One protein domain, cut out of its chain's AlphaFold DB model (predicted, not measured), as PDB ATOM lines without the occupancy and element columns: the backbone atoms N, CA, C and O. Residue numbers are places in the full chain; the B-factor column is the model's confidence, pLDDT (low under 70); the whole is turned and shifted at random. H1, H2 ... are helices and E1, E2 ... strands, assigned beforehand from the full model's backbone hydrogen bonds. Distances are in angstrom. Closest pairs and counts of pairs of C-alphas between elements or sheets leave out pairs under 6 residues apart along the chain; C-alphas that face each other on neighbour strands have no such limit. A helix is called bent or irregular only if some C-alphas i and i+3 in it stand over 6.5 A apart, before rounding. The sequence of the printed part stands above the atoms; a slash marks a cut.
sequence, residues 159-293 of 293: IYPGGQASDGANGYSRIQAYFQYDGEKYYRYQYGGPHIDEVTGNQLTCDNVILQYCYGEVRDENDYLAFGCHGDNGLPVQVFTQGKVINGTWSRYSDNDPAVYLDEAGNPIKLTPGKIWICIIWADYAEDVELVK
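What this domain is: This is residues 159 to 293 of the 293 residues of a protein of Eisenbergiella porci (UniProt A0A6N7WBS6). A strongly twisted sheet of five strands, E8 E7 E6 E3 E9, makes the main wall, and two small hairpins are set off from it: E1 and E2 off the side of E3 and E9, and E4 and E5 as an arm running on from E3, with residues 219 to 224 sticking out at its tip. The short helix H1 follows E9 on one face of the sheet and leads to E10, which pairs with residues 159 to 160. The printed part has 135 residues, with 62, under half, in named elements, in the order E1 E2 E3 E4 E5 E6 E7 E8 E9 H1 E10. The large sheet is mixed, and the class is mostly strand. The whole is compact, with a radius of gyration of the C-alphas of 15.3 A and spans of 41 by 40 by 30 A.

Where its parts are: After residues 159 to 177, with no named element, E1 is residues 178 to 181, beginning at C-alpha 178 (-29.535, -27.151, -38.036), and E2 is 186 to 190. E3, residues 208 to 214, is 18.9 A long; E4 is 216 to 218 and E5 225 to 227. E6, residues 231 to 241, is 25.1 A long and bends by 65 degrees at residue 234. E7, residues 244 to 252, is 24.3 A long and bends by 54 degrees at residue 248. E8 is 260 to 263, and E9, residues 276 to 282, is 19.2 A long. H1 is 283 to 288, irregular, with C-alphas 284 and 287 8.0 A apart. E10 is 290 to 292, ending at C-alpha 292 (-20.019, -31.780, -38.568).

How they stand to each other: E3 and E9 are parallel, with N 210 and O 277 2.8 A apart, within hydrogen-bond range. E6 and E3 are antiparallel, with N 240 and O 209 at 2.7 A. E6, E7 and E8 form a meander, each strand the antiparallel neighbour of the one before, with N 250 and O 235 at 2.7 A and N 249 and O 262 at 2.8 A. H1 is on the sheet, over E9, at a height of 7.2 A, and only just stands up from it, rising 43 degrees. In H1, 0 of 2 O i to N i+4 pairs and 2 of 3 O i to N i+3 pairs are within range. The hairpin E4 and E5 has N 226 and O 217 at 2.9 A; the hairpin E1 and E2 has N 187 and O 180 at 2.8 A. Residues 186 to 187 of E2 pair antiparallel with residues 205 to 206. E10 pairs with no named strand.

The domain as a whole: The farthest C-alphas, those of Gly 183 and Glu 221, are 44.8 A apart. The printed part has no cut. The links E2 to E3 and E8 to E9 are long. No printed residue is under 70 in pLDDT.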
ATOM      1  N   ILE A 159     -25.569 -30.705 -36.622       98.81
ATOM      2  CA  ILE A 159     -26.459 -31.608 -37.358       98.81
ATOM      3  C   ILE A 159     -27.255 -30.771 -38.358       98.81
ATOM      4  O   ILE A 159     -28.026 -29.902 -37.940       98.81
ATOM      5  N   TYR A 160     -27.122 -31.056 -39.654       98.56
ATOM      6  CA  TYR A 160     -27.911 -30.457 -40.734       98.56
ATOM      7  C   TYR A 160     -28.860 -31.511 -41.333       98.56
ATOM      8  O   TYR A 160     -28.462 -32.243 -42.238       98.56
ATOM      9  N   PRO A 161     -30.135 -31.588 -40.893       98.12
ATOM     10  CA  PRO A 161     -31.080 -32.609 -41.365       98.12
ATOM     11  C   PRO A 161     -31.408 -32.583 -42.868       98.12
ATOM     12  O   PRO A 161     -32.075 -33.483 -43.354       98.12
ATOM     13  N   GLY A 162     -31.025 -31.533 -43.594       96.75
ATOM     14  CA  GLY A 162     -31.124 -31.481 -45.057       96.75
ATOM     15  C   GLY A 162     -29.943 -30.748 -45.673       96.75
ATOM     16  O   GLY A 162     -30.125 -30.004 -46.636       96.75
ATOM     17  N   GLY A 163     -28.779 -30.863 -45.034       97.12
ATOM     18  CA  GLY A 163     -27.537 -30.277 -45.513       97.12
ATOM     19  C   GLY A 163     -27.497 -28.754 -45.434       97.12
ATOM     20  O   GLY A 163     -28.381 -28.094 -44.871       97.12
ATOM     21  N   GLN A 164     -26.431 -28.192 -45.993       95.31
ATOM     22  CA  GLN A 164     -26.186 -26.745 -45.987       95.31
ATOM     23  C   GLN A 164     -26.795 -26.018 -47.192       95.31
ATOM     24  O   GLN A 164     -26.871 -24.784 -47.204       95.31
ATOM     25  N   ALA A 165     -27.257 -26.765 -48.198       91.62
ATOM     26  CA  ALA A 165     -27.991 -26.209 -49.328       91.62
ATOM     27  C   ALA A 165     -29.258 -25.464 -48.866       91.62
ATOM     28  O   ALA A 165     -29.828 -25.735 -47.808       91.62
ATOM     29  N   SER A 166     -29.731 -24.518 -49.683       90.00
ATOM     30  CA  SER A 166     -30.871 -23.650 -49.328       90.00
ATOM     31  C   SER A 166     -32.120 -23.855 -50.189       90.00
ATOM     32  O   SER A 166     -33.144 -23.212 -49.960       90.00
ATOM     33  N   ASP A 167     -32.065 -24.761 -51.160       90.44
ATOM     34  CA  ASP A 167     -33.085 -24.964 -52.193       90.44
ATOM     35  C   ASP A 167     -33.489 -26.434 -52.393       90.44
ATOM     36  O   ASP A 167     -34.462 -26.698 -53.108       90.44
ATOM     37  N   GLY A 168     -32.824 -27.361 -51.692       91.69
ATOM     38  CA  GLY A 168     -33.069 -28.802 -51.739       91.69
ATOM     39  C   GLY A 168     -34.525 -29.218 -51.496       91.69
ATOM     40  O   GLY A 168     -35.296 -28.560 -50.783       91.69
ATOM     41  N   ALA A 169     -34.906 -30.338 -52.112       93.25
ATOM     42  CA  ALA A 169     -36.265 -30.876 -52.079       93.25
ATOM     43  C   ALA A 169     -36.556 -31.767 -50.855       93.25
ATOM     44  O   ALA A 169     -37.692 -32.196 -50.690       93.25
ATOM     45  N   ASN A 170     -35.590 -31.975 -49.957       94.50
ATOM     46  CA  ASN A 170     -35.736 -32.802 -48.750       94.50
ATOM     47  C   ASN A 170     -36.652 -32.209 -47.655       94.50
ATOM     48  O   ASN A 170     -36.964 -32.871 -46.670       94.50
ATOM     49  N   GLY A 171     -37.088 -30.950 -47.792       93.81
ATOM     50  CA  GLY A 171     -37.966 -30.270 -46.829       93.81
ATOM     51  C   GLY A 171     -37.254 -29.465 -45.733       93.81
ATOM     52  O   GLY A 171     -37.871 -28.590 -45.109       93.81
ATOM     53  N   TYR A 172     -35.957 -29.698 -45.521       96.31
ATOM     54  CA  TYR A 172     -35.139 -29.050 -44.493       96.31
ATOM     55  C   TYR A 172     -34.199 -27.976 -45.057       96.31
ATOM     56  O   TYR A 172     -34.079 -26.921 -44.425       96.31
ATOM     57  N   SER A 173     -33.616 -28.169 -46.248       94.50
ATOM     58  CA  SER A 173     -32.694 -27.201 -46.881       94.50
ATOM     59  C   SER A 173     -33.304 -25.804 -47.006       94.50
ATOM     60  O   SER A 173     -32.716 -24.808 -46.589       94.50
ATOM     61  N   ARG A 174     -34.555 -25.709 -47.479       94.12
ATOM     62  CA  ARG A 174     -35.258 -24.422 -47.676       94.12
ATOM     63  C   ARG A 174     -35.466 -23.615 -46.404       94.12
ATOM     64  O   ARG A 174     -35.707 -22.408 -46.460       94.12
ATOM     65  N   ILE A 175     -35.427 -24.277 -45.254       94.12
ATOM     66  CA  ILE A 175     -35.513 -23.611 -43.959       94.12
ATOM     67  C   ILE A 175     -34.165 -23.536 -43.247       94.12
ATOM     68  O   ILE A 175     -34.125 -23.018 -42.135       94.12
ATOM     69  N   GLN A 176     -33.090 -24.036 -43.867       95.56
ATOM     70  CA  GLN A 176     -31.715 -24.011 -43.362       95.56
ATOM     71  C   GLN A 176     -31.655 -24.482 -41.904       95.56
ATOM     72  O   GLN A 176     -31.145 -23.791 -41.022       95.56
ATOM     73  N   ALA A 177     -32.328 -25.600 -41.626       95.81
ATOM     74  CA  ALA A 177     -32.433 -26.134 -40.282       95.81
ATOM     75  C   ALA A 177     -31.110 -26.759 -39.853       95.81
ATOM     76  O   ALA A 177     -30.607 -27.621 -40.562       95.81
ATOM     77  N   TYR A 178     -30.630 -26.416 -38.661       98.56
ATOM     78  CA  TYR A 178     -29.535 -27.151 -38.036       98.56
ATOM     79  C   TYR A 178     -29.587 -27.072 -36.514       98.56
ATOM     80  O   TYR A 178     -30.275 -26.218 -35.944       98.56
ATOM     81  N   PHE A 179     -28.873 -27.988 -35.875       98.88
ATOM     82  CA  PHE A 179     -28.680 -28.045 -34.432       98.88
ATOM     83  C   PHE A 179     -27.195 -27.933 -34.135       98.88
ATOM     84  O   PHE A 179     -26.408 -28.561 -34.836       98.88
ATOM     85  N   GLN A 180     -26.825 -27.175 -33.109       98.81
ATOM     86  CA  GLN A 180     -25.447 -27.036 -32.656       98.81
ATOM     87  C   GLN A 180     -25.348 -27.422 -31.181       98.81
ATOM     88  O   GLN A 180     -26.051 -26.847 -30.356       98.81
ATOM     89  N   TYR A 181     -24.494 -28.385 -30.861       98.69
ATOM     90  CA  TYR A 181     -24.211 -28.804 -29.493       98.69
ATOM     91  C   TYR A 181     -23.238 -27.826 -28.823       98.69
ATOM     92  O   TYR A 181     -22.234 -27.448 -29.428       98.69
ATOM     93  N   ASP A 182     -23.522 -27.410 -27.589       97.81
ATOM     94  CA  ASP A 182     -22.668 -26.482 -26.827       97.81
ATOM     95  C   ASP A 182     -21.820 -27.161 -25.736       97.81
ATOM     96  O   ASP A 182     -21.011 -26.505 -25.080       97.81
ATOM     97  N   GLY A 183     -21.978 -28.475 -25.558       96.81
ATOM     98  CA  GLY A 183     -21.394 -29.235 -24.452       96.81
ATOM     99  C   GLY A 183     -22.434 -29.771 -23.467       96.81
ATOM    100  O   GLY A 183     -22.140 -30.742 -22.771       96.81
ATOM    101  N   GLU A 184     -23.644 -29.208 -23.464       96.44
ATOM    102  CA  GLU A 184     -24.770 -29.624 -22.622       96.44
ATOM    103  C   GLU A 184     -26.029 -29.902 -23.460       96.44
ATOM    104  O   GLU A 184     -26.640 -30.962 -23.326       96.44
ATOM    105  N   LYS A 185     -26.402 -28.980 -24.357       98.38
ATOM    106  CA  LYS A 185     -27.643 -29.024 -25.142       98.38
ATOM    107  C   LYS A 185     -27.410 -28.705 -26.612       98.38
ATOM    108  O   LYS A 185     -26.431 -28.083 -27.014       98.38
ATOM    109  N   TYR A 186     -28.375 -29.100 -27.435       98.81
ATOM    110  CA  TYR A 186     -28.449 -28.733 -28.841       98.81
ATOM    111  C   TYR A 186     -29.275 -27.459 -29.018       98.81
ATOM    112  O   TYR A 186     -30.484 -27.446 -28.782       98.81
ATOM    113  N   TYR A 187     -28.640 -26.398 -29.499       98.81
ATOM    114  CA  TYR A 187     -29.266 -25.140 -29.889       98.81
ATOM    115  C   TYR A 187     -29.790 -25.225 -31.315       98.81
ATOM    116  O   TYR A 187     -29.080 -25.635 -32.233       98.81
ATOM    117  N   ARG A 188     -31.042 -24.816 -31.524       98.44
ATOM    118  CA  ARG A 188     -31.723 -24.973 -32.809       98.44
ATOM    119  C   ARG A 188     -31.731 -23.667 -33.614       98.44
ATOM    120  O   ARG A 188     -32.078 -22.602 -33.106       98.44
ATOM    121  N   TYR A 189     -31.424 -23.767 -34.905       98.06
ATOM    122  CA  TYR A 189     -31.364 -22.669 -35.871       98.06
ATOM    123  C   TYR A 189     -32.224 -22.942 -37.115       98.06
ATOM    124  O   TYR A 189     -32.510 -24.093 -37.468       98.06
ATOM    125  N   GLN A 190     -32.672 -21.869 -37.769       95.75
ATOM    126  CA  GLN A 190     -33.355 -21.895 -39.067       95.75
ATOM    127  C   GLN A 190     -33.330 -20.528 -39.748       95.75
ATOM    128  O   GLN A 190     -33.246 -19.495 -39.090       95.75
ATOM    129  N   TYR A 191     -33.479 -20.514 -41.073       94.62
ATOM    130  CA  TYR A 191     -33.520 -19.296 -41.888       94.62
ATOM    131  C   TYR A 191     -32.332 -18.349 -41.620       94.62
ATOM    132  O   TYR A 191     -32.503 -17.129 -41.617       94.62
ATOM    133  N   GLY A 192     -31.148 -18.919 -41.373       94.00
ATOM    134  CA  GLY A 192     -29.912 -18.179 -41.116       94.00
ATOM    135  C   GLY A 192     -29.746 -17.623 -39.694       94.00
ATOM    136  O   GLY A 192     -28.814 -16.857 -39.474       94.00
ATOM    137  N   GLY A 193     -30.606 -17.972 -38.728       96.31
ATOM    138  CA  GLY A 193     -30.482 -17.474 -37.352       96.31
ATOM    139  C   GLY A 193     -31.094 -18.378 -36.273       96.31
ATOM    140  O   GLY A 193     -31.626 -19.448 -36.589       96.31
ATOM    141  N   PRO A 194     -31.004 -17.965 -34.993       97.75
ATOM    142  CA  PRO A 194     -31.606 -18.674 -33.866       97.75
ATOM    143  C   PRO A 194     -33.098 -18.933 -34.079       97.75
ATOM    144  O   PRO A 194     -33.854 -18.034 -34.457       97.75
ATOM    145  N   HIS A 195     -33.541 -20.161 -33.822       97.62
ATOM    146  CA  HIS A 195     -34.965 -20.454 -33.741       97.62
ATOM    147  C   HIS A 195     -35.441 -20.128 -32.330       97.62
ATOM    148  O   HIS A 195     -35.041 -20.816 -31.399       97.62
ATOM    149  N   ILE A 196     -36.263 -19.094 -32.176       97.75
ATOM    150  CA  ILE A 196     -36.741 -18.634 -30.867       97.75
ATOM    151  C   ILE A 196     -38.221 -18.947 -30.651       97.75
ATOM    152  O   ILE A 196     -38.979 -19.054 -31.621       97.75
ATOM    153  N   ASP A 197     -38.622 -19.032 -29.386       97.38
ATOM    154  CA  ASP A 197     -40.021 -18.897 -28.987       97.38
ATOM    155  C   ASP A 197     -40.422 -17.418 -28.962       97.38
ATOM    156  O   ASP A 197     -39.684 -16.558 -28.481       97.38
ATOM    157  N   GLU A 198     -41.591 -17.106 -29.506       94.88
ATOM    158  CA  GLU A 198     -42.105 -15.743 -29.603       94.88
ATOM    159  C   GLU A 198     -42.454 -15.134 -28.240       94.88
ATOM    160  O   GLU A 198     -42.320 -13.924 -28.074       94.88
ATOM    161  N   VAL A 199     -42.908 -15.944 -27.279       92.25
ATOM    162  CA  VAL A 199     -43.381 -15.456 -25.974       92.25
ATOM    163  C   VAL A 199     -42.211 -15.141 -25.058       92.25
ATOM    164  O   VAL A 199     -42.215 -14.108 -24.393       92.25
ATOM    165  N   THR A 200     -41.217 -16.024 -25.013       95.81
ATOM    166  CA  THR A 200     -40.078 -15.886 -24.094       95.81
ATOM    167  C   THR A 200     -38.891 -15.175 -24.732       95.81
ATOM    168  O   THR A 200     -38.073 -14.596 -24.023       95.81
ATOM    169  N   GLY A 201     -38.781 -15.199 -26.065       96.69
ATOM    170  CA  GLY A 201     -37.612 -14.714 -26.797       96.69
ATOM    171  C   GLY A 201     -36.395 -15.642 -26.705       96.69
ATOM    172  O   GLY A 201     -35.365 -15.351 -27.316       96.69
ATOM    173  N   ASN A 202     -36.501 -16.757 -25.978       98.00
ATOM    174  CA  ASN A 202     -35.413 -17.707 -25.800       98.00
ATOM    175  C   ASN A 202     -35.183 -18.515 -27.075       98.00
ATOM    176  O   ASN A 202     -36.129 -18.906 -27.766       98.00
ATOM    177  N   GLN A 203     -33.918 -18.819 -27.365       98.31
ATOM    178  CA  GLN A 203     -33.589 -19.795 -28.396       98.31
ATOM    179  C   GLN A 203     -34.015 -21.194 -27.947       98.31
ATOM    180  O   GLN A 203     -33.741 -21.613 -26.825       98.31
ATOM    181  N   LEU A 204     -34.655 -21.930 -28.852       98.56
ATOM    182  CA  LEU A 204     -35.055 -23.303 -28.605       98.56
ATOM    183  C   LEU A 204     -33.819 -24.192 -28.460       98.56
ATOM    184  O   LEU A 204     -32.928 -24.191 -29.318       98.56
ATOM    185  N   THR A 205     -33.819 -24.984 -27.395       98.62
ATOM    186  CA  THR A 205     -32.811 -26.000 -27.102       98.62
ATOM    187  C   THR A 205     -33.470 -27.358 -26.896       98.62
ATOM    188  O   THR A 205     -34.646 -27.430 -26.536       98.62
ATOM    189  N   CYS A 206     -32.725 -28.433 -27.132       98.81
ATOM    190  CA  CYS A 206     -33.116 -29.797 -26.792       98.81
ATOM    191  C   CYS A 206     -31.910 -30.609 -26.320       98.81
ATOM    192  O   CYS A 206     -30.781 -30.337 -26.718       98.81
ATOM    193  N   ASP A 207     -32.159 -31.622 -25.502       98.75
ATOM    194  CA  ASP A 207     -31.129 -32.510 -24.956       98.75
ATOM    195  C   ASP A 207     -30.814 -33.655 -25.932       98.75
ATOM    196  O   ASP A 207     -29.709 -34.198 -25.944       98.75
ATOM    197  N   ASN A 208     -31.775 -33.985 -26.804       98.88
ATOM    198  CA  ASN A 208     -31.642 -35.039 -27.803       98.88
ATOM    199  C   ASN A 208     -32.190 -34.595 -29.163       98.88
ATOM    200  O   ASN A 208     -33.264 -33.989 -29.241       98.88
ATOM    201  N   VAL A 209     -31.499 -34.971 -30.237       98.94
ATOM    202  CA  VAL A 209     -31.988 -34.853 -31.618       98.94
ATOM    203  C   VAL A 209     -32.070 -36.251 -32.212       98.94
ATOM    204  O   VAL A 209     -31.178 -37.062 -32.016       98.94
ATOM    205  N   ILE A 210     -33.138 -36.562 -32.935       98.88
ATOM    206  CA  ILE A 210     -33.346 -37.863 -33.568       98.88
ATOM    207  C   ILE A 210     -33.673 -37.620 -35.031       98.88
ATOM    208  O   ILE A 210     -34.599 -36.871 -35.344       98.88
ATOM    209  N   LEU A 211     -32.919 -38.242 -35.928       98.81
ATOM    210  CA  LEU A 211     -33.234 -38.302 -37.349       98.81
ATOM    211  C   LEU A 211     -33.837 -39.680 -37.619       98.81
ATOM    212  O   LEU A 211     -33.126 -40.683 -37.621       98.81
ATOM    213  N   GLN A 212     -35.157 -39.723 -37.775       98.38
ATOM    214  CA  GLN A 212     -35.910 -40.937 -38.074       98.38
ATOM    215  C   GLN A 212     -36.159 -40.985 -39.581       98.38
ATOM    216  O   GLN A 212     -36.872 -40.134 -40.117       98.38
ATOM    217  N   TYR A 213     -35.559 -41.955 -40.268       97.94
ATOM    218  CA  TYR A 213     -35.662 -42.061 -41.719       97.94
ATOM    219  C   TYR A 213     -36.915 -42.847 -42.086       97.94
ATOM    220  O   TYR A 213     -37.087 -43.986 -41.662       97.94
ATOM    221  N   CYS A 214     -37.789 -42.244 -42.880       97.06
ATOM    222  CA  CYS A 214     -39.048 -42.832 -43.316       97.06
ATOM    223  C   CYS A 214     -39.075 -42.933 -44.841       97.06
ATOM    224  O   CYS A 214     -38.649 -42.010 -45.541       97.06
ATOM    225  N   TYR A 215     -39.671 -44.006 -45.363       95.75
ATOM    226  CA  TYR A 215     -40.155 -43.985 -46.743       95.75
ATOM    227  C   TYR A 215     -41.149 -42.835 -46.893       95.75
ATOM    228  O   TYR A 215     -42.049 -42.689 -46.065       95.75
ATOM    229  N   GLY A 216     -40.954 -42.008 -47.915       94.38
ATOM    230  CA  GLY A 216     -41.804 -40.864 -48.209       94.38
ATOM    231  C   GLY A 216     -42.318 -40.931 -49.639       94.38
ATOM    232  O   GLY A 216     -41.649 -41.472 -50.515       94.38
ATOM    233  N   GLU A 217     -43.500 -40.379 -49.880       94.31
ATOM    234  CA  GLU A 217     -44.087 -40.303 -51.216       94.31
ATOM    235  C   GLU A 217     -44.884 -39.009 -51.406       94.31
ATOM    236  O   GLU A 217     -45.381 -38.411 -50.448       94.31
ATOM    237  N   VAL A 218     -45.026 -38.596 -52.666       94.88
ATOM    238  CA  VAL A 218     -45.988 -37.568 -53.080       94.88
ATOM    239  C   VAL A 218     -47.256 -38.289 -53.526       94.88
ATOM    240  O   VAL A 218     -47.219 -39.029 -54.508       94.88
ATOM    241  N   ARG A 219     -48.366 -38.100 -52.810       91.81
ATOM    242  CA  ARG A 219     -49.602 -38.867 -53.040       91.81
ATOM    243  C   ARG A 219     -50.519 -38.292 -54.112       91.81
ATOM    244  O   ARG A 219     -51.310 -39.037 -54.682       91.81
ATOM    245  N   ASP A 220     -50.439 -36.992 -54.387       90.81
ATOM    246  CA  ASP A 220     -51.320 -36.340 -55.356       90.81
ATOM    247  C   ASP A 220     -50.721 -35.094 -56.023       90.81
ATOM    248  O   ASP A 220     -49.627 -34.627 -55.703       90.81
ATOM    249  N   GLU A 221     -51.488 -34.539 -56.963       90.00
ATOM    250  CA  GLU A 221     -51.172 -33.312 -57.702       90.00
ATOM    251  C   GLU A 221     -51.124 -32.054 -56.814       90.00
ATOM    252  O   GLU A 221     -50.568 -31.036 -57.228       90.00
ATOM    253  N   ASN A 222     -51.664 -32.109 -55.588       88.50
ATOM    254  CA  ASN A 222     -51.581 -31.022 -54.608       88.50
ATOM    255  C   ASN A 222     -50.294 -31.085 -53.770       88.50
ATOM    256  O   ASN A 222     -50.148 -30.308 -52.823       88.50
ATOM    257  N   ASP A 223     -49.362 -31.974 -54.130       91.00
ATOM    258  CA  ASP A 223     -48.072 -32.169 -53.472       91.00
ATOM    259  C   ASP A 223     -48.190 -32.712 -52.037       91.00
ATOM    260  O   ASP A 223     -47.304 -32.472 -51.208       91.00
ATOM    261  N   TYR A 224     -49.269 -33.447 -51.723       91.94
ATOM    262  CA  TYR A 224     -49.425 -34.066 -50.406       91.94
ATOM    263  C   TYR A 224     -48.288 -35.055 -50.147       91.94
ATOM    264  O   TYR A 224     -48.162 -36.072 -50.830       91.94
ATOM    265  N   LEU A 225     -47.475 -34.763 -49.134       94.38
ATOM    266  CA  LEU A 225     -46.422 -35.660 -48.680       94.38
ATOM    267  C   LEU A 225     -46.970 -36.648 -47.666       94.38
ATOM    268  O   LEU A 225     -47.627 -36.241 -46.710       94.38
ATOM    269  N   ALA A 226     -46.630 -37.916 -47.839       93.94
ATOM    270  CA  ALA A 226     -46.870 -38.953 -46.853       93.94
ATOM    271  C   ALA A 226     -45.564 -39.620 -46.440       93.94
ATOM    272  O   ALA A 226     -44.632 -39.710 -47.235       93.94
ATOM    273  N   PHE A 227     -45.525 -40.098 -45.199       95.00
ATOM    274  CA  PHE A 227     -44.388 -40.807 -44.632       95.00
ATOM    275  C   PHE A 227     -44.856 -42.103 -43.984       95.00
ATOM    276  O   PHE A 227     -45.883 -42.127 -43.305       95.00
ATOM    277  N   GLY A 228     -44.102 -43.180 -44.190       93.00
ATOM    278  CA  GLY A 228     -44.332 -44.452 -43.519       93.00
ATOM    279  C   GLY A 228     -44.128 -44.306 -42.013       93.00
ATOM    280  O   GLY A 228     -43.010 -44.047 -41.566       93.00
ATOM    281  N   CYS A 229     -45.207 -44.472 -41.245       88.50
ATOM    282  CA  CYS A 229     -45.202 -44.379 -39.782       88.50
ATOM    283  C   CYS A 229     -45.144 -45.736 -39.077       88.50
ATOM    284  O   CYS A 229     -44.845 -45.766 -37.891       88.50
ATOM    285  N   HIS A 230     -45.410 -46.829 -39.791       86.00
ATOM    286  CA  HIS A 230     -45.469 -48.186 -39.249       86.00
ATOM    287  C   HIS A 230     -44.711 -49.154 -40.153       86.00
ATOM    288  O   HIS A 230     -44.522 -48.899 -41.347       86.00
ATOM    289  N   GLY A 231     -44.316 -50.276 -39.571       77.94
ATOM    290  CA  GLY A 231     -43.598 -51.355 -40.224       77.94
ATOM    291  C   GLY A 231     -42.560 -51.971 -39.295       77.94
ATOM    292  O   GLY A 231     -41.931 -51.280 -38.493       77.94
ATOM    293  N   ASP A 232     -42.362 -53.278 -39.449       78.69
ATOM    294  CA  ASP A 232     -41.185 -53.986 -38.942       78.69
ATOM    295  C   ASP A 232     -40.115 -54.038 -40.037       78.69
ATOM    296  O   ASP A 232     -39.806 -55.077 -40.617       78.69
ATOM    297  N   ASN A 233     -39.674 -52.853 -40.447       77.94
ATOM    298  CA  ASN A 233     -38.782 -52.675 -41.588       77.94
ATOM    299  C   ASN A 233     -37.349 -52.330 -41.169       77.94
ATOM    300  O   ASN A 233     -36.485 -52.280 -42.044       77.94
ATOM    301  N   GLY A 234     -37.091 -52.114 -39.872       89.12
ATOM    302  CA  GLY A 234     -35.761 -51.791 -39.361       89.12
ATOM    303  C   GLY A 234     -35.157 -50.580 -40.070       89.12
ATOM    304  O   GLY A 234     -33.985 -50.604 -40.448       89.12
ATOM    305  N   LEU A 235     -35.969 -49.549 -40.318       96.12
ATOM    306  CA  LEU A 235     -35.524 -48.370 -41.052       96.12
ATOM    307  C   LEU A 235     -34.443 -47.613 -40.275       96.12
ATOM    308  O   LEU A 235     -34.458 -47.625 -39.046       96.12
ATOM    309  N   PRO A 236     -33.516 -46.914 -40.948       97.94
ATOM    310  CA  PRO A 236     -32.439 -46.222 -40.255       97.94
ATOM    311  C   PRO A 236     -32.948 -45.176 -39.257       97.94
ATOM    312  O   PRO A 236     -33.900 -44.435 -39.517       97.94
ATOM    313  N   VAL A 237     -32.264 -45.073 -38.120       98.44
ATOM    314  CA  VAL A 237     -32.383 -43.950 -37.187       98.44
ATOM    315  C   VAL A 237     -30.990 -43.494 -36.772       98.44
ATOM    316  O   VAL A 237     -30.077 -44.303 -36.605       98.44
ATOM    317  N   GLN A 238     -30.827 -42.187 -36.597       98.75
ATOM    318  CA  GLN A 238     -29.647 -41.610 -35.962       98.75
ATOM    319  C   GLN A 238     -30.082 -40.809 -34.744       98.75
ATOM    320  O   GLN A 238     -30.854 -39.854 -34.858       98.75
ATOM    321  N   VAL A 239     -29.593 -41.209 -33.576       98.81
ATOM    322  CA  VAL A 239     -29.885 -40.558 -32.301       98.81
ATOM    323  C   VAL A 239     -28.667 -39.764 -31.866       98.81
ATOM    324  O   VAL A 239     -27.563 -40.293 -31.773       98.81
ATOM    325  N   PHE A 240     -28.884 -38.490 -31.575       98.81
ATOM    326  CA  PHE A 240     -27.871 -37.558 -31.120       98.81
ATOM    327  C   PHE A 240     -28.152 -37.179 -29.672       98.81
ATOM    328  O   PHE A 240     -29.200 -36.607 -29.364       98.81
ATOM    329  N   THR A 241     -27.227 -37.521 -28.782       98.25
ATOM    330  CA  THR A 241     -27.322 -37.246 -27.346       98.25
ATOM    331  C   THR A 241     -25.919 -37.073 -26.771       98.25
ATOM    332  O   THR A 241     -24.983 -37.725 -27.230       98.25
ATOM    333  N   GLN A 242     -25.748 -36.170 -25.801       96.38
ATOM    334  CA  GLN A 242     -24.441 -35.860 -25.191       96.38
ATOM    335  C   GLN A 242     -23.334 -35.501 -26.211       96.38
ATOM    336  O   GLN A 242     -22.166 -35.837 -26.016       96.38
ATOM    337  N   GLY A 243     -23.687 -34.872 -27.342       97.56
ATOM    338  CA  GLY A 243     -22.736 -34.542 -28.413       97.56
ATOM    339  C   GLY A 243     -22.258 -35.747 -29.231       97.56
ATOM    340  O   GLY A 243     -21.317 -35.624 -30.013       97.56
ATOM    341  N   LYS A 244     -22.880 -36.916 -29.056       98.19
ATOM    342  CA  LYS A 244     -22.555 -38.167 -29.750       98.19
ATOM    343  C   LYS A 244     -23.623 -38.531 -30.767       98.19
ATOM    344  O   LYS A 244     -24.765 -38.112 -30.615       98.19
ATOM    345  N   VAL A 245     -23.267 -39.352 -31.754       98.62
ATOM    346  CA  VAL A 245     -24.225 -40.011 -32.658       98.62
ATOM    347  C   VAL A 245     -24.251 -41.520 -32.421       98.62
ATOM    348  O   VAL A 245     -23.206 -42.166 -32.358       98.62
ATOM    349  N   ILE A 246     -25.455 -42.070 -32.301       98.62
ATOM    350  CA  ILE A 246     -25.737 -43.499 -32.214       98.62
ATOM    351  C   ILE A 246     -26.576 -43.858 -33.435       98.62
ATOM    352  O   ILE A 246     -27.710 -43.393 -33.578       98.62
ATOM    353  N   ASN A 247     -26.001 -44.661 -34.327       98.44
ATOM    354  CA  ASN A 247     -26.722 -45.206 -35.469       98.44
ATOM    355  C   ASN A 247     -27.477 -46.465 -35.041       98.44
ATOM    356  O   ASN A 247     -27.045 -47.201 -34.148       98.44
ATOM    357  N   GLY A 248     -28.601 -46.710 -35.694       98.06
ATOM    358  CA  GLY A 248     -29.429 -47.852 -35.383       98.06
ATOM    359  C   GLY A 248     -30.589 -47.996 -36.347       98.06
ATOM    360  O   GLY A 248     -30.594 -47.442 -37.450       98.06
ATOM    361  N   THR A 249     -31.599 -48.721 -35.891       98.06
ATOM    362  CA  THR A 249     -32.840 -48.939 -36.624       98.06
ATOM    363  C   THR A 249     -34.051 -48.558 -35.786       98.06
ATOM    364  O   THR A 249     -33.998 -48.541 -34.552       98.06
ATOM    365  N   TRP A 250     -35.149 -48.243 -36.463       97.19
ATOM    366  CA  TRP A 250     -36.453 -48.092 -35.854       97.19
ATOM    367  C   TRP A 250     -37.496 -48.968 -36.539       97.19
ATOM    368  O   TRP A 250     -37.481 -49.149 -37.756       97.19
ATOM    369  N   SER A 251     -38.419 -49.472 -35.727       95.56
ATOM    370  CA  SER A 251     -39.623 -50.184 -36.161       95.56
ATOM    371  C   SER A 251     -40.808 -49.705 -35.324       95.56
ATOM    372  O   SER A 251     -40.641 -49.260 -34.184       95.56
ATOM    373  N   ARG A 252     -42.018 -49.812 -35.875       94.06
ATOM    374  CA  ARG A 252     -43.273 -49.577 -35.146       94.06
ATOM    375  C   ARG A 252     -44.336 -50.550 -35.640       94.06
ATOM    376  O   ARG A 252     -44.712 -50.510 -36.808       94.06
ATOM    377  N   TYR A 253     -44.796 -51.432 -34.760       88.56
ATOM    378  CA  TYR A 253     -45.573 -52.612 -35.152       88.56
ATOM    379  C   TYR A 253     -47.060 -52.329 -35.374       88.56
ATOM    380  O   TYR A 253     -47.678 -52.951 -36.238       88.56
ATOM    381  N   SER A 254     -47.623 -51.369 -34.645       86.62
ATOM    382  CA  SER A 254     -49.003 -50.930 -34.812       86.62
ATOM    383  C   SER A 254     -49.160 -49.441 -34.527       86.62
ATOM    384  O   SER A 254     -48.257 -48.781 -34.011       86.62
ATOM    385  N   ASP A 255     -50.337 -48.916 -34.843       82.69
ATOM    386  CA  ASP A 255     -50.667 -47.513 -34.630       82.69
ATOM    387  C   ASP A 255     -50.683 -47.099 -33.150       82.69
ATOM    388  O   ASP A 255     -50.546 -45.914 -32.865       82.69
ATOM    389  N   ASN A 256     -50.822 -48.034 -32.209       81.50
ATOM    390  CA  ASN A 256     -50.821 -47.720 -30.775       81.50
ATOM    391  C   ASN A 256     -49.494 -48.093 -30.098       81.50
ATOM    392  O   ASN A 256     -49.274 -47.736 -28.945       81.50
ATOM    393  N   ASP A 257     -48.598 -48.786 -30.809       90.25
ATOM    394  CA  ASP A 257     -47.263 -49.073 -30.295       90.25
ATOM    395  C   ASP A 257     -46.356 -47.855 -30.486       90.25
ATOM    396  O   ASP A 257     -46.400 -47.217 -31.547       90.25
ATOM    397  N   PRO A 258     -45.477 -47.550 -29.522       93.12
ATOM    398  CA  PRO A 258     -44.429 -46.575 -29.745       93.12
ATOM    399  C   PRO A 258     -43.401 -47.086 -30.754       93.12
ATOM    400  O   PRO A 258     -43.098 -48.281 -30.814       93.12
ATOM    401  N   ALA A 259     -42.812 -46.174 -31.532       94.44
ATOM    402  CA  ALA A 259     -41.636 -46.530 -32.319       94.44
ATOM    403  C   ALA A 259     -40.471 -46.924 -31.393       94.44
ATOM    404  O   ALA A 259     -40.119 -46.178 -30.475       94.44
ATOM    405  N   VAL A 260     -39.853 -48.072 -31.666       95.50
ATOM    406  CA  VAL A 260     -38.724 -48.617 -30.903       95.50
ATOM    407  C   VAL A 260     -37.429 -48.276 -31.624       95.50
ATOM    408  O   VAL A 260     -37.322 -48.546 -32.815       95.50
ATOM    409  N   TYR A 261     -36.445 -47.717 -30.913       97.19
ATOM    410  CA  TYR A 261     -35.120 -47.398 -31.460       97.19
ATOM    411  C   TYR A 261     -34.062 -48.332 -30.881       97.19
ATOM    412  O   TYR A 261     -33.834 -48.334 -29.669       97.19
ATOM    413  N   LEU A 262     -33.411 -49.101 -31.750       97.38
ATOM    414  CA  LEU A 262     -32.377 -50.066 -31.387       97.38
ATOM    415  C   LEU A 262     -31.043 -49.680 -32.023       97.38
ATOM    416  O   LEU A 262     -31.017 -49.296 -33.189       97.38
ATOM    417  N   ASP A 263     -29.946 -49.792 -31.276       97.50
ATOM    418  CA  ASP A 263     -28.591 -49.631 -31.810       97.50
ATOM    419  C   ASP A 263     -28.209 -50.787 -32.757       97.50
ATOM    420  O   ASP A 263     -28.941 -51.766 -32.920       97.50
ATOM    421  N   GLU A 264     -27.037 -50.696 -33.388       96.38
ATOM    422  CA  GLU A 264     -26.517 -51.746 -34.282       96.38
ATOM    423  C   GLU A 264     -26.303 -53.110 -33.590       96.38
ATOM    424  O   GLU A 264     -26.195 -54.134 -34.266       96.38
ATOM    425  N   ALA A 265     -26.254 -53.146 -32.255       95.56
ATOM    426  CA  ALA A 265     -26.162 -54.367 -31.458       95.56
ATOM    427  C   ALA A 265     -27.539 -54.897 -31.001       95.56
ATOM    428  O   ALA A 265     -27.599 -55.932 -30.333       95.56
ATOM    429  N   GLY A 266     -28.635 -54.226 -31.372       95.69
ATOM    430  CA  GLY A 266     -30.007 -54.602 -31.032       95.69
ATOM    431  C   GLY A 266     -30.469 -54.154 -29.643       95.69
ATOM    432  O   GLY A 266     -31.509 -54.625 -29.179       95.69
ATOM    433  N   ASN A 267     -29.735 -53.270 -28.961       95.50
ATOM    434  CA  ASN A 267     -30.128 -52.750 -27.648       95.50
ATOM    435  C   ASN A 267     -30.945 -51.457 -27.785       95.50
ATOM    436  O   ASN A 267     -30.652 -50.653 -28.670       95.50
ATOM    437  N   PRO A 268     -31.910 -51.184 -26.885       96.25
ATOM    438  CA  PRO A 268     -32.604 -49.900 -26.855       96.25
ATOM    439  C   PRO A 268     -31.639 -48.718 -26.718       96.25
ATOM    440  O   PRO A 268     -30.832 -48.673 -25.784       96.25
ATOM    441  N   ILE A 269     -31.757 -47.733 -27.611       98.06
ATOM    442  CA  ILE A 269     -30.960 -46.504 -27.533       98.06
ATOM    443  C   ILE A 269     -31.490 -45.644 -26.378       98.06
ATOM    444  O   ILE A 269     -32.646 -45.216 -26.382       98.06
ATOM    445  N   LYS A 270     -30.636 -45.369 -25.389       97.88
ATOM    446  CA  LYS A 270     -30.965 -44.523 -24.234       97.88
ATOM    447  C   LYS A 270     -30.730 -43.041 -24.523       97.88
ATOM    448  O   LYS A 270     -29.709 -42.683 -25.111       97.88
ATOM    449  N   LEU A 271     -31.630 -42.181 -24.056       98.25
ATOM    450  CA  LEU A 271     -31.572 -40.727 -24.236       98.25
ATOM    451  C   LEU A 271     -31.146 -40.001 -22.959       98.25
ATOM    452  O   LEU A 271     -31.435 -40.451 -21.852       98.25
ATOM    453  N   THR A 272     -30.523 -38.834 -23.095       97.69
ATOM    454  CA  THR A 272     -30.353 -37.917 -21.959       97.69
ATOM    455  C   THR A 272     -31.737 -37.462 -21.483       97.69
ATOM    456  O   THR A 272     -32.537 -37.053 -22.328       97.69
ATOM    457  N   PRO A 273     -32.070 -37.536 -20.177       97.38
ATOM    458  CA  PRO A 273     -33.330 -36.998 -19.669       97.38
ATOM    459  C   PRO A 273     -33.498 -35.527 -20.059       97.38
ATOM    460  O   PRO A 273     -32.646 -34.704 -19.731       97.38
ATOM    461  N   GLY A 274     -34.579 -35.201 -20.766       97.12
ATOM    462  CA  GLY A 274     -34.827 -33.847 -21.250       97.12
ATOM    463  C   GLY A 274     -35.593 -33.810 -22.569       97.12
ATOM    464  O   GLY A 274     -36.174 -34.804 -23.004       97.12
ATOM    465  N   LYS A 275     -35.602 -32.639 -23.210       98.50
ATOM    466  CA  LYS A 275     -36.393 -32.368 -24.411       98.50
ATOM    467  C   LYS A 275     -35.847 -33.132 -25.618       98.50
ATOM    468  O   LYS A 275     -34.636 -33.165 -25.854       98.50
ATOM    469  N   ILE A 276     -36.749 -33.682 -26.426       98.81
ATOM    470  CA  ILE A 276     -36.408 -34.487 -27.605       98.81
ATOM    471  C   ILE A 276     -36.914 -33.797 -28.874       98.81
ATOM    472  O   ILE A 276     -38.083 -33.425 -28.974       98.81
ATOM    473  N   TRP A 277     -36.046 -33.664 -29.876       98.81
ATOM    474  CA  TRP A 277     -36.420 -33.186 -31.205       98.81
ATOM    475  C   TRP A 277     -36.310 -34.303 -32.240       98.81
ATOM    476  O   TRP A 277     -35.219 -34.790 -32.511       98.81
ATOM    477  N   ILE A 278     -37.416 -34.664 -32.887       98.81
ATOM    478  CA  ILE A 278     -37.480 -35.761 -33.858       98.81
ATOM    479  C   ILE A 278     -37.721 -35.178 -35.246       98.81
ATOM    480  O   ILE A 278     -38.734 -34.528 -35.502       98.81
ATOM    481  N   CYS A 279     -36.772 -35.380 -36.152       98.62
ATOM    482  CA  CYS A 279     -36.883 -35.019 -37.555       98.62
ATOM    483  C   CYS A 279     -37.217 -36.264 -38.373       98.62
ATOM    484  O   CYS A 279     -36.431 -37.208 -38.403       98.62
ATOM    485  N   ILE A 280     -38.359 -36.235 -39.056       98.19
ATOM    486  CA  ILE A 280     -38.722 -37.229 -40.061       98.19
ATOM    487  C   ILE A 280     -37.950 -36.913 -41.339       98.19
ATOM    488  O   ILE A 280     -38.230 -35.919 -42.013       98.19
ATOM    489  N   ILE A 281     -36.965 -37.746 -41.653       98.06
ATOM    490  CA  ILE A 281     -36.141 -37.617 -42.852       98.06
ATOM    491  C   ILE A 281     -36.751 -38.467 -43.956       98.06
ATOM    492  O   ILE A 281     -37.025 -39.650 -43.764       98.06
ATOM    493  N   TRP A 282     -36.963 -37.866 -45.123       96.81
ATOM    494  CA  TRP A 282     -37.374 -38.614 -46.302       96.81
ATOM    495  C   TRP A 282     -36.187 -39.453 -46.781       96.81
ATOM    496  O   TRP A 282     -35.177 -38.896 -47.198       96.81
ATOM    497  N   ALA A 283     -36.317 -40.780 -46.721       95.88
ATOM    498  CA  ALA A 283     -35.244 -41.724 -47.032       95.88
ATOM    499  C   ALA A 283     -34.592 -41.512 -48.413       95.88
ATOM    500  O   ALA A 283     -33.383 -41.677 -48.528       95.88
ATOM    501  N   ASP A 284     -35.341 -41.065 -49.428       96.06
ATOM    502  CA  ASP A 284     -34.792 -40.753 -50.763       96.06
ATOM    503  C   ASP A 284     -33.766 -39.605 -50.751       96.06
ATOM    504  O   ASP A 284     -32.995 -39.450 -51.694       96.06
ATOM    505  N   TYR A 285     -33.752 -38.808 -49.680       96.88
ATOM    506  CA  TYR A 285     -32.833 -37.696 -49.453       96.88
ATOM    507  C   TYR A 285     -31.920 -37.942 -48.244       96.88
ATOM    508  O   TYR A 285     -31.422 -36.992 -47.645       96.88
ATOM    509  N   ALA A 286     -31.711 -39.200 -47.844       97.19
ATOM    510  CA  ALA A 286     -30.872 -39.524 -46.689       97.19
ATOM    511  C   ALA A 286     -29.438 -38.983 -46.832       97.19
ATOM    512  O   ALA A 286     -28.874 -38.476 -45.866       97.19
ATOM    513  N   GLU A 287     -28.890 -39.018 -48.048       97.06
ATOM    514  CA  GLU A 287     -27.543 -38.524 -48.373       97.06
ATOM    515  C   GLU A 287     -27.402 -36.994 -48.261       97.06
ATOM    516  O   GLU A 287     -26.285 -36.485 -48.236       97.06
ATOM    517  N   ASP A 288     -28.511 -36.249 -48.165       97.62
ATOM    518  CA  ASP A 288     -28.473 -34.799 -47.943       97.62
ATOM    519  C   ASP A 288     -28.151 -34.451 -46.480       97.62
ATOM    520  O   ASP A 288     -27.887 -33.290 -46.168       97.62
ATOM    521  N   VAL A 289     -28.227 -35.407 -45.547       98.31
ATOM    522  CA  VAL A 289     -27.913 -35.159 -44.135       98.31
ATOM    523  C   VAL A 289     -26.412 -34.935 -43.977       98.31
ATOM    524  O   VAL A 289     -25.599 -35.795 -44.302       98.31
ATOM    525  N   GLU A 290     -26.034 -33.796 -43.397       98.31
ATOM    526  CA  GLU A 290     -24.634 -33.464 -43.129       98.31
ATOM    527  C   GLU A 290     -24.380 -33.367 -41.621       98.31
ATOM    528  O   GLU A 290     -25.104 -32.683 -40.888       98.31
ATOM    529  N   LEU A 291     -23.321 -34.034 -41.156       98.38
ATOM    530  CA  LEU A 291     -22.882 -34.038 -39.759       98.38
ATOM    531  C   LEU A 291     -21.482 -33.430 -39.670       98.38
ATOM    532  O   LEU A 291     -20.578 -33.829 -40.405       98.38
ATOM    533  N   VAL A 292     -21.293 -32.481 -38.756       97.44
ATOM    534  CA  VAL A 292     -20.019 -31.780 -38.568       97.44
ATOM    535  C   VAL A 292     -19.528 -31.996 -37.145       97.44
ATOM    536  O   VAL A 292     -20.290 -31.860 -36.183       97.44
ATOM    537  N   LYS A 293     -18.246 -32.340 -37.025       92.19
ATOM    538  CA  LYS A 293     -17.530 -32.414 -35.754       92.19
ATOM    539  C   LYS A 293     -17.058 -31.039 -35.306       92.19
ATOM    540  O   LYS A 293     -16.688 -30.213 -36.161       92.19
TER     541      LYS A 293